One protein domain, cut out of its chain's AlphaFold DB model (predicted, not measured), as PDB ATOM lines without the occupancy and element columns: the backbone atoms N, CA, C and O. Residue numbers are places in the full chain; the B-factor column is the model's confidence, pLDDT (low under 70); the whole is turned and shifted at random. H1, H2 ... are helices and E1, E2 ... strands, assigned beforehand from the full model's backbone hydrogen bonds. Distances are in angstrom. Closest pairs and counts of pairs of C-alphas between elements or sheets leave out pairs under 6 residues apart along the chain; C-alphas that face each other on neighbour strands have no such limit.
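AT A GLANCE: This is residues 346 to 409 of the 409 residues of the protein "Aspartyl-tRNA synthetase" of Chenopodium quinoa (UniProt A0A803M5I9). Two short parallel strands lie side by side, with two helices at about a right angle to each other over one face, and a tail, residues 404 to 409, sticks out and makes the length. The 64 printed residues run E1, H1, H2, E2, a mixed class, only just loose, close to compact, with a radius of gyration of the C-alphas of 12.9 A and spans of 45 by 28 by 19 A.

IN THESE COORDINATES: E1, residues 351 to 354, begins at C-alpha 351 (39.213, 45.324, -43.104). H1 is residues 355 to 364, 14.3 A long, and H2 residues 377 to 391, 20.7 A. E2, residues 396 to 399, ends at C-alpha 399 (31.912, 41.274, -39.430).

HOW THE PARTS SIT: E1 and E2 are parallel, at 32 degrees, with N 399 and O 353 2.8 A apart, within hydrogen-bond range. E1, H1 H2, E2 form a strand-helix-strand unit, parallel neighbour strands with helices between, its crossover right-handed. H2, with residues 382 to 386 alone, touches H1, about perpendicular at 82 degrees; their closest C-alphas, Leu 362 and Leu 383, are 6.4 A apart. E1 and H2 are apart. In H1 and H2 every O i to N i+4 pair is within hydrogen-bond range.

THE WHOLE: The printed part has no cut; H1 to H2 is a long link of 12 residues. Residues 391 to 409 have pLDDT under 70.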
ATOM      1  N   TYR A 346      49.023  43.383 -42.377       85.75
ATOM      2  CA  TYR A 346      47.755  43.861 -41.831       85.75
ATOM      3  C   TYR A 346      47.580  45.340 -42.149       85.75
ATOM      4  O   TYR A 346      48.550  46.056 -42.408       85.75
ATOM      5  N   LEU A 347      46.328  45.789 -42.158       84.94
ATOM      6  CA  LEU A 347      45.988  47.199 -42.292       84.94
ATOM      7  C   LEU A 347      45.997  47.875 -40.918       84.94
ATOM      8  O   LEU A 347      45.712  47.248 -39.904       84.94
ATOM      9  N   ARG A 348      46.269  49.185 -40.898       86.62
ATOM     10  CA  ARG A 348      46.168  50.009 -39.676       86.62
ATOM     11  C   ARG A 348      44.742  50.136 -39.151       86.62
ATOM     12  O   ARG A 348      44.554  50.339 -37.961       86.62
ATOM     13  N   LYS A 349      43.777  50.029 -40.057       86.31
ATOM     14  CA  LYS A 349      42.361  49.862 -39.769       86.31
ATOM     15  C   LYS A 349      41.948  48.538 -40.385       86.31
ATOM     16  O   LYS A 349      42.032  48.402 -41.608       86.31
ATOM     17  N   THR A 350      41.564  47.570 -39.564       84.56
ATOM     18  CA  THR A 350      41.263  46.218 -40.035       84.56
ATOM     19  C   THR A 350      40.118  46.257 -41.038       84.56
ATOM     20  O   THR A 350      39.122  46.964 -40.858       84.56
ATOM     21  N   LEU A 351      40.269  45.492 -42.120       85.62
ATOM     22  CA  LEU A 351      39.213  45.324 -43.104       85.62
ATOM     23  C   LEU A 351      37.999  44.676 -42.430       85.62
ATOM     24  O   LEU A 351      38.124  43.607 -41.837       85.62
ATOM     25  N   GLN A 352      36.842  45.321 -42.559       84.69
ATOM     26  CA  GLN A 352      35.564  44.800 -42.095       84.69
ATOM     27  C   GLN A 352      34.729  44.412 -43.311       84.69
ATOM     28  O   GLN A 352      34.388  45.273 -44.120       84.69
ATOM     29  N   LEU A 353      34.407  43.126 -43.420       86.12
ATOM     30  CA  LEU A 353      33.473  42.602 -44.416       86.12
ATOM     31  C   LEU A 353      32.244  42.065 -43.705       86.12
ATOM     32  O   LEU A 353      32.376  41.297 -42.753       86.12
ATOM     33  N   THR A 354      31.065  42.444 -44.174       90.06
ATOM     34  CA  THR A 354      29.818  41.815 -43.755       90.06
ATOM     35  C   THR A 354      29.750  40.377 -44.266       90.06
ATOM     36  O   THR A 354      30.355  40.025 -45.282       90.06
ATOM     37  N   PHE A 355      28.982  39.531 -43.581       89.56
ATOM     38  CA  PHE A 355      28.776  38.151 -44.017       89.56
ATOM     39  C   PHE A 355      28.263  38.047 -45.474       89.56
ATOM     40  O   PHE A 355      28.869  37.301 -46.248       89.56
ATOM     41  N   PRO A 356      27.256  38.836 -45.919       91.56
ATOM     42  CA  PRO A 356      26.821  38.822 -47.317       91.56
ATOM     43  C   PRO A 356      27.909  39.233 -48.315       91.56
ATOM     44  O   PRO A 356      27.996  38.633 -49.384       91.56
ATOM     45  N   GLU A 357      28.762  40.209 -47.983       91.56
ATOM     46  CA  GLU A 357      29.902  40.592 -48.835       91.56
ATOM     47  C   GLU A 357      30.912  39.444 -48.957       91.56
ATOM     48  O   GLU A 357      31.379  39.149 -50.057       91.56
ATOM     49  N   GLY A 358      31.202  38.743 -47.856       90.75
ATOM     50  CA  GLY A 358      32.064  37.559 -47.862       90.75
ATOM     51  C   GLY A 358      31.499  36.421 -48.722       90.75
ATOM     52  O   GLY A 358      32.209  35.866 -49.562       90.75
ATOM     53  N   VAL A 359      30.205  36.117 -48.578       91.44
ATOM     54  CA  VAL A 359      29.505  35.130 -49.421       91.44
ATOM     55  C   VAL A 359      29.519  35.554 -50.890       91.44
ATOM     56  O   VAL A 359      29.749  34.722 -51.767       91.44
ATOM     57  N   GLN A 360      29.316  36.839 -51.180       92.06
ATOM     58  CA  GLN A 360      29.361  37.364 -52.543       92.06
ATOM     59  C   GLN A 360      30.759  37.208 -53.162       92.06
ATOM     60  O   GLN A 360      30.869  36.746 -54.296       92.06
ATOM     61  N   MET A 361      31.827  37.489 -52.409       92.25
ATOM     62  CA  MET A 361      33.206  37.253 -52.861       92.25
ATOM     63  C   MET A 361      33.466  35.779 -53.196       92.25
ATOM     64  O   MET A 361      34.140  35.483 -54.182       92.25
ATOM     65  N   LEU A 362      32.933  34.859 -52.389       92.56
ATOM     66  CA  LEU A 362      33.048  33.417 -52.621       92.56
ATOM     67  C   LEU A 362      32.277  32.989 -53.877       92.56
ATOM     68  O   LEU A 362      32.828  32.271 -54.712       92.56
ATOM     69  N   LYS A 363      31.053  33.495 -54.063       93.00
ATOM     70  CA  LYS A 363      30.234  33.240 -55.257       93.00
ATOM     71  C   LYS A 363      30.893  33.751 -56.537       93.00
ATOM     72  O   LYS A 363      30.928  33.029 -57.528       93.00
ATOM     73  N   GLU A 364      31.461  34.956 -56.518       94.19
ATOM     74  CA  GLU A 364      32.221  35.522 -57.646       94.19
ATOM     75  C   GLU A 364      33.445  34.678 -58.016       94.19
ATOM     76  O   GLU A 364      33.824  34.609 -59.183       94.19
ATOM     77  N   ALA A 365      34.046  34.007 -57.031       93.12
ATOM     78  CA  ALA A 365      35.144  33.069 -57.232       93.12
ATOM     79  C   ALA A 365      34.679  31.654 -57.643       93.12
ATOM     80  O   ALA A 365      35.501  30.739 -57.709       93.12
ATOM     81  N   GLY A 366      33.381  31.456 -57.903       94.19
ATOM     82  CA  GLY A 366      32.804  30.172 -58.308       94.19
ATOM     83  C   GLY A 366      32.677  29.151 -57.173       94.19
ATOM     84  O   GLY A 366      32.627  27.952 -57.438       94.19
ATOM     85  N   ILE A 367      32.664  29.594 -55.912       93.00
ATOM     86  CA  ILE A 367      32.511  28.727 -54.739       93.00
ATOM     87  C   ILE A 367      31.045  28.765 -54.295       93.00
ATOM     88  O   ILE A 367      30.530  29.819 -53.921       93.00
ATOM     89  N   GLU A 368      30.377  27.611 -54.317       89.06
ATOM     90  CA  GLU A 368      29.017  27.474 -53.791       89.06
ATOM     91  C   GLU A 368      29.022  27.509 -52.260       89.06
ATOM     92  O   GLU A 368      29.745  26.756 -51.605       89.06
ATOM     93  N   VAL A 369      28.215  28.408 -51.697       89.81
ATOM     94  CA  VAL A 369      28.072  28.615 -50.254       89.81
ATOM     95  C   VAL A 369      26.614  28.937 -49.958       89.81
ATOM     96  O   VAL A 369      25.995  29.733 -50.675       89.81
ATOM     97  N   ASP A 370      26.076  28.329 -48.902       87.31
ATOM     98  CA  ASP A 370      24.761  28.675 -48.369       87.31
ATOM     99  C   ASP A 370      24.790  30.120 -47.824       87.31
ATOM    100  O   ASP A 370      25.591  30.412 -46.935       87.31
ATOM    101  N   PRO A 371      23.939  31.040 -48.320       85.50
ATOM    102  CA  PRO A 371      23.880  32.423 -47.846       85.50
ATOM    103  C   PRO A 371      23.531  32.599 -46.366       85.50
ATOM    104  O   PRO A 371      23.683  33.708 -45.859       85.50
ATOM    105  N   TYR A 372      23.040  31.554 -45.701       87.31
ATOM    106  CA  TYR A 372      22.692  31.567 -44.280       87.31
ATOM    107  C   TYR A 372      23.390  30.456 -43.486       87.31
ATOM    108  O   TYR A 372      23.186  30.347 -42.277       87.31
ATOM    109  N   GLY A 373      24.188  29.626 -44.159       85.94
ATOM    110  CA  GLY A 373      24.909  28.521 -43.544       85.94
ATOM    111  C   GLY A 373      26.240  28.965 -42.951       85.94
ATOM    112  O   GLY A 373      26.822  29.969 -43.359       85.94
ATOM    113  N   ASP A 374      26.738  28.190 -41.993       88.06
ATOM    114  CA  ASP A 374      28.049  28.435 -41.399       88.06
ATOM    115  C   ASP A 374      29.186  28.176 -42.406       88.06
ATOM    116  O   ASP A 374      29.095  27.297 -43.274       88.06
ATOM    117  N   LEU A 375      30.278  28.932 -42.292       88.00
ATOM    118  CA  LEU A 375      31.446  28.748 -43.150       88.00
ATOM    119  C   LEU A 375      32.328  27.652 -42.558       88.00
ATOM    120  O   LEU A 375      32.956  27.824 -41.520       88.00
ATOM    121  N   ASN A 376      32.433  26.518 -43.250       87.88
ATOM    122  CA  ASN A 376      33.392  25.497 -42.841       87.88
ATOM    123  C   ASN A 376      34.848  25.974 -43.039       87.88
ATOM    124  O   ASN A 376      35.128  26.904 -43.797       87.88
ATOM    125  N   THR A 377      35.795  25.274 -42.407       86.00
ATOM    126  CA  THR A 377      37.224  25.638 -42.419       86.00
ATOM    127  C   THR A 377      37.810  25.831 -43.822       86.00
ATOM    128  O   THR A 377      38.647  26.712 -44.022       86.00
ATOM    129  N   ASP A 378      37.397  25.037 -44.810       88.69
ATOM    130  CA  ASP A 378      37.919  25.172 -46.172       88.69
ATOM    131  C   ASP A 378      37.394  26.437 -46.859       88.69
ATOM    132  O   ASP A 378      38.142  27.110 -47.576       88.69
ATOM    133  N   ILE A 379      36.128  26.787 -46.625       90.69
ATOM    134  CA  ILE A 379      35.512  28.010 -47.148       90.69
ATOM    135  C   ILE A 379      36.134  29.247 -46.489       90.69
ATOM    136  O   ILE A 379      36.499  30.183 -47.201       90.69
ATOM    137  N   GLU A 380      36.355  29.232 -45.170       89.50
ATOM    138  CA  GLU A 380      37.053  30.312 -44.455       89.50
ATOM    139  C   GLU A 380      38.455  30.567 -45.033       89.50
ATOM    140  O   GLU A 380      38.832  31.709 -45.297       89.50
ATOM    141  N   ARG A 381      39.228  29.500 -45.296       87.94
ATOM    142  CA  ARG A 381      40.574  29.614 -45.890       87.94
ATOM    143  C   ARG A 381      40.531  30.191 -47.301       87.94
ATOM    144  O   ARG A 381      41.377  31.018 -47.645       87.94
ATOM    145  N   LYS A 382      39.560  29.772 -48.118       91.00
ATOM    146  CA  LYS A 382      39.363  30.321 -49.470       91.00
ATOM    147  C   LYS A 382      38.995  31.800 -49.411       91.00
ATOM    148  O   LYS A 382      39.598  32.587 -50.136       91.00
ATOM    149  N   LEU A 383      38.083  32.192 -48.518       90.81
ATOM    150  CA  LEU A 383      37.722  33.595 -48.319       90.81
ATOM    151  C   LEU A 383      38.935  34.424 -47.881       90.81
ATOM    152  O   LEU A 383      39.209  35.462 -48.477       90.81
ATOM    153  N   GLY A 384      39.712  33.935 -46.911       88.69
ATOM    154  CA  GLY A 384      40.942  34.593 -46.464       88.69
ATOM    155  C   GLY A 384      41.951  34.798 -47.597       88.69
ATOM    156  O   GLY A 384      42.549  35.867 -47.703       88.69
ATOM    157  N   LYS A 385      42.092  33.819 -48.500       87.69
ATOM    158  CA  LYS A 385      42.933  33.959 -49.697       87.69
ATOM    159  C   LYS A 385      42.400  35.023 -50.663       87.69
ATOM    160  O   LYS A 385      43.173  35.856 -51.116       87.69
ATOM    161  N   LEU A 386      41.095  35.039 -50.937       89.31
ATOM    162  CA  LEU A 386      40.481  36.059 -51.798       89.31
ATOM    163  C   LEU A 386      40.669  37.472 -51.234       89.31
ATOM    164  O   LEU A 386      40.926  38.411 -51.987       89.31
ATOM    165  N   VAL A 387      40.564  37.622 -49.913       87.12
ATOM    166  CA  VAL A 387      40.831  38.885 -49.217       87.12
ATOM    167  C   VAL A 387      42.301  39.276 -49.334       87.12
ATOM    168  O   VAL A 387      42.600  40.429 -49.645       87.12
ATOM    169  N   LEU A 388      43.223  38.332 -49.139       83.00
ATOM    170  CA  LEU A 388      44.651  38.584 -49.309       83.00
ATOM    171  C   LEU A 388      44.975  39.040 -50.737       83.00
ATOM    172  O   LEU A 388      45.709  40.012 -50.905       83.00
ATOM    173  N   ASP A 389      44.407  38.385 -51.747       83.88
ATOM    174  CA  ASP A 389      44.682  38.673 -53.156       83.88
ATOM    175  C   ASP A 389      44.077  40.022 -53.597       83.88
ATOM    176  O   ASP A 389      44.718  40.776 -54.328       83.88
ATOM    177  N   LYS A 390      42.862  40.364 -53.136       77.50
ATOM    178  CA  LYS A 390      42.191  41.634 -53.487       77.50
ATOM    179  C   LYS A 390      42.688  42.831 -52.668       77.50
ATOM    180  O   LYS A 390      42.758  43.940 -53.194       77.50
ATOM    181  N   CYS A 391      42.999  42.637 -51.387       64.81
ATOM    182  CA  CYS A 391      43.253  43.724 -50.431       64.81
ATOM    183  C   CYS A 391      44.683  43.737 -49.865       64.81
ATOM    184  O   CYS A 391      44.989  44.587 -49.031       64.81
ATOM    185  N   TYR A 392      45.557  42.813 -50.285       60.56
ATOM    186  CA  TYR A 392      46.932  42.650 -49.786       60.56
ATOM    187  C   TYR A 392      47.032  42.488 -48.252       60.56
ATOM    188  O   TYR A 392      48.058  42.822 -47.654       60.56
ATOM    189  N   CYS A 393      45.986  41.949 -47.606       54.69
ATOM    190  CA  CYS A 393      45.858  41.874 -46.146       54.69
ATOM    191  C   CYS A 393      45.417  40.471 -45.656       54.69
ATOM    192  O   CYS A 393      44.291  40.072 -45.932       54.69
ATOM    193  N   PRO A 394      46.261  39.714 -44.925       53.03
ATOM    194  CA  PRO A 394      45.927  38.417 -44.328       53.03
ATOM    195  C   PRO A 394      45.235  38.504 -42.956       53.03
ATOM    196  O   PRO A 394      44.655  37.509 -42.531       53.03
ATOM    197  N   ALA A 395      45.262  39.649 -42.262       52.44
ATOM    198  CA  ALA A 395      44.443  39.865 -41.066       52.44
ATOM    199  C   ALA A 395      43.079  40.451 -41.465       52.44
ATOM    200  O   ALA A 395      42.998  41.561 -41.994       52.44
ATOM    201  N   LEU A 396      42.011  39.691 -41.232       49.44
ATOM    202  CA  LEU A 396      40.637  40.069 -41.545       49.44
ATOM    203  C   LEU A 396      39.809  40.026 -40.262       49.44
ATOM    204  O   LEU A 396      39.801  39.010 -39.571       49.44
ATOM    205  N   ALA A 397      39.069  41.095 -39.981       50.69
ATOM    206  CA  ALA A 397      37.937  41.027 -39.072       50.69
ATOM    207  C   ALA A 397      36.701  40.755 -39.931       50.69
ATOM    208  O   ALA A 397      36.198  41.645 -40.620       50.69
ATOM    209  N   LEU A 398      36.216  39.512 -39.935       44.91
ATOM    210  CA  LEU A 398      34.930  39.235 -40.561       44.91
ATOM    211  C   LEU A 398      33.840  39.787 -39.639       44.91
ATOM    212  O   LEU A 398      33.672  39.333 -38.508       44.91
ATOM    213  N   LYS A 399      33.096  40.780 -40.116       38.81
ATOM    214  CA  LYS A 399      31.912  41.274 -39.430       38.81
ATOM    215  C   LYS A 399      30.781  40.297 -39.733       38.81
ATOM    216  O   LYS A 399      30.072  40.428 -40.731       38.81
ATOM    217  N   VAL A 400      30.593  39.309 -38.861       35.16
ATOM    218  CA  VAL A 400      29.358  38.519 -38.858       35.16
ATOM    219  C   VAL A 400      28.250  39.440 -38.351       35.16
ATOM    220  O   VAL A 400      27.981  39.531 -37.156       35.16
ATOM    221  N   ILE A 401      27.639  40.200 -39.263       31.41
ATOM    222  CA  ILE A 401      26.335  40.797 -38.994       31.41
ATOM    223  C   ILE A 401      25.373  39.618 -38.962       31.41
ATOM    224  O   ILE A 401      24.949  39.140 -40.011       31.41
ATOM    225  N   ILE A 402      25.062  39.133 -37.760       27.36
ATOM    226  CA  ILE A 402      23.851  38.348 -37.555       27.36
ATOM    227  C   ILE A 402      22.721  39.313 -37.943       27.36
ATOM    228  O   ILE A 402      22.626  40.381 -37.324       27.36
ATOM    229  N   PRO A 403      21.937  39.045 -39.007       23.50
ATOM    230  CA  PRO A 403      20.788  39.887 -39.308       23.50
ATOM    231  C   PRO A 403      19.917  39.963 -38.047       23.50
ATOM    232  O   PRO A 403      19.892  38.996 -37.280       23.50
ATOM    233  N   PRO A 404      19.244  41.097 -37.778       25.14
ATOM    234  CA  PRO A 404      18.312  41.154 -36.664       25.14
ATOM    235  C   PRO A 404      17.392  39.939 -36.774       25.14
ATOM    236  O   PRO A 404      16.853  39.682 -37.851       25.14
ATOM    237  N   LEU A 405      17.279  39.168 -35.688       30.12
ATOM    238  CA  LEU A 405      16.199  38.205 -35.525       30.12
ATOM    239  C   LEU A 405      14.918  38.996 -35.773       30.12
ATOM    240  O   LEU A 405      14.470  39.739 -34.898       30.12
ATOM    241  N   GLU A 406      14.378  38.914 -36.990       28.59
ATOM    242  CA  GLU A 406      13.019  39.346 -37.248       28.59
ATOM    243  C   GLU A 406      12.183  38.560 -36.253       28.59
ATOM    244  O   GLU A 406      12.176  37.328 -36.255       28.59
ATOM    245  N   SER A 407      11.586  39.291 -35.316       28.97
ATOM    246  CA  SER A 407      10.705  38.740 -34.307       28.97
ATOM    247  C   SER A 407       9.693  37.844 -35.009       28.97
ATOM    248  O   SER A 407       8.821  38.348 -35.723       28.97
ATOM    249  N   SER A 408       9.809  36.535 -34.815       30.09
ATOM    250  CA  SER A 408       8.738  35.607 -35.122       30.09
ATOM    251  C   SER A 408       7.546  36.001 -34.254       30.09
ATOM    252  O   SER A 408       7.546  35.808 -33.036       30.09
ATOM    253  N   LYS A 409       6.566  36.650 -34.884       31.59
ATOM    254  CA  LYS A 409       5.190  36.674 -34.398       31.59
ATOM    255  C   LYS A 409       4.514  35.357 -34.730       31.59
ATOM    256  O   LYS A 409       4.812  34.816 -35.818       31.59
TER     257      LYS A 409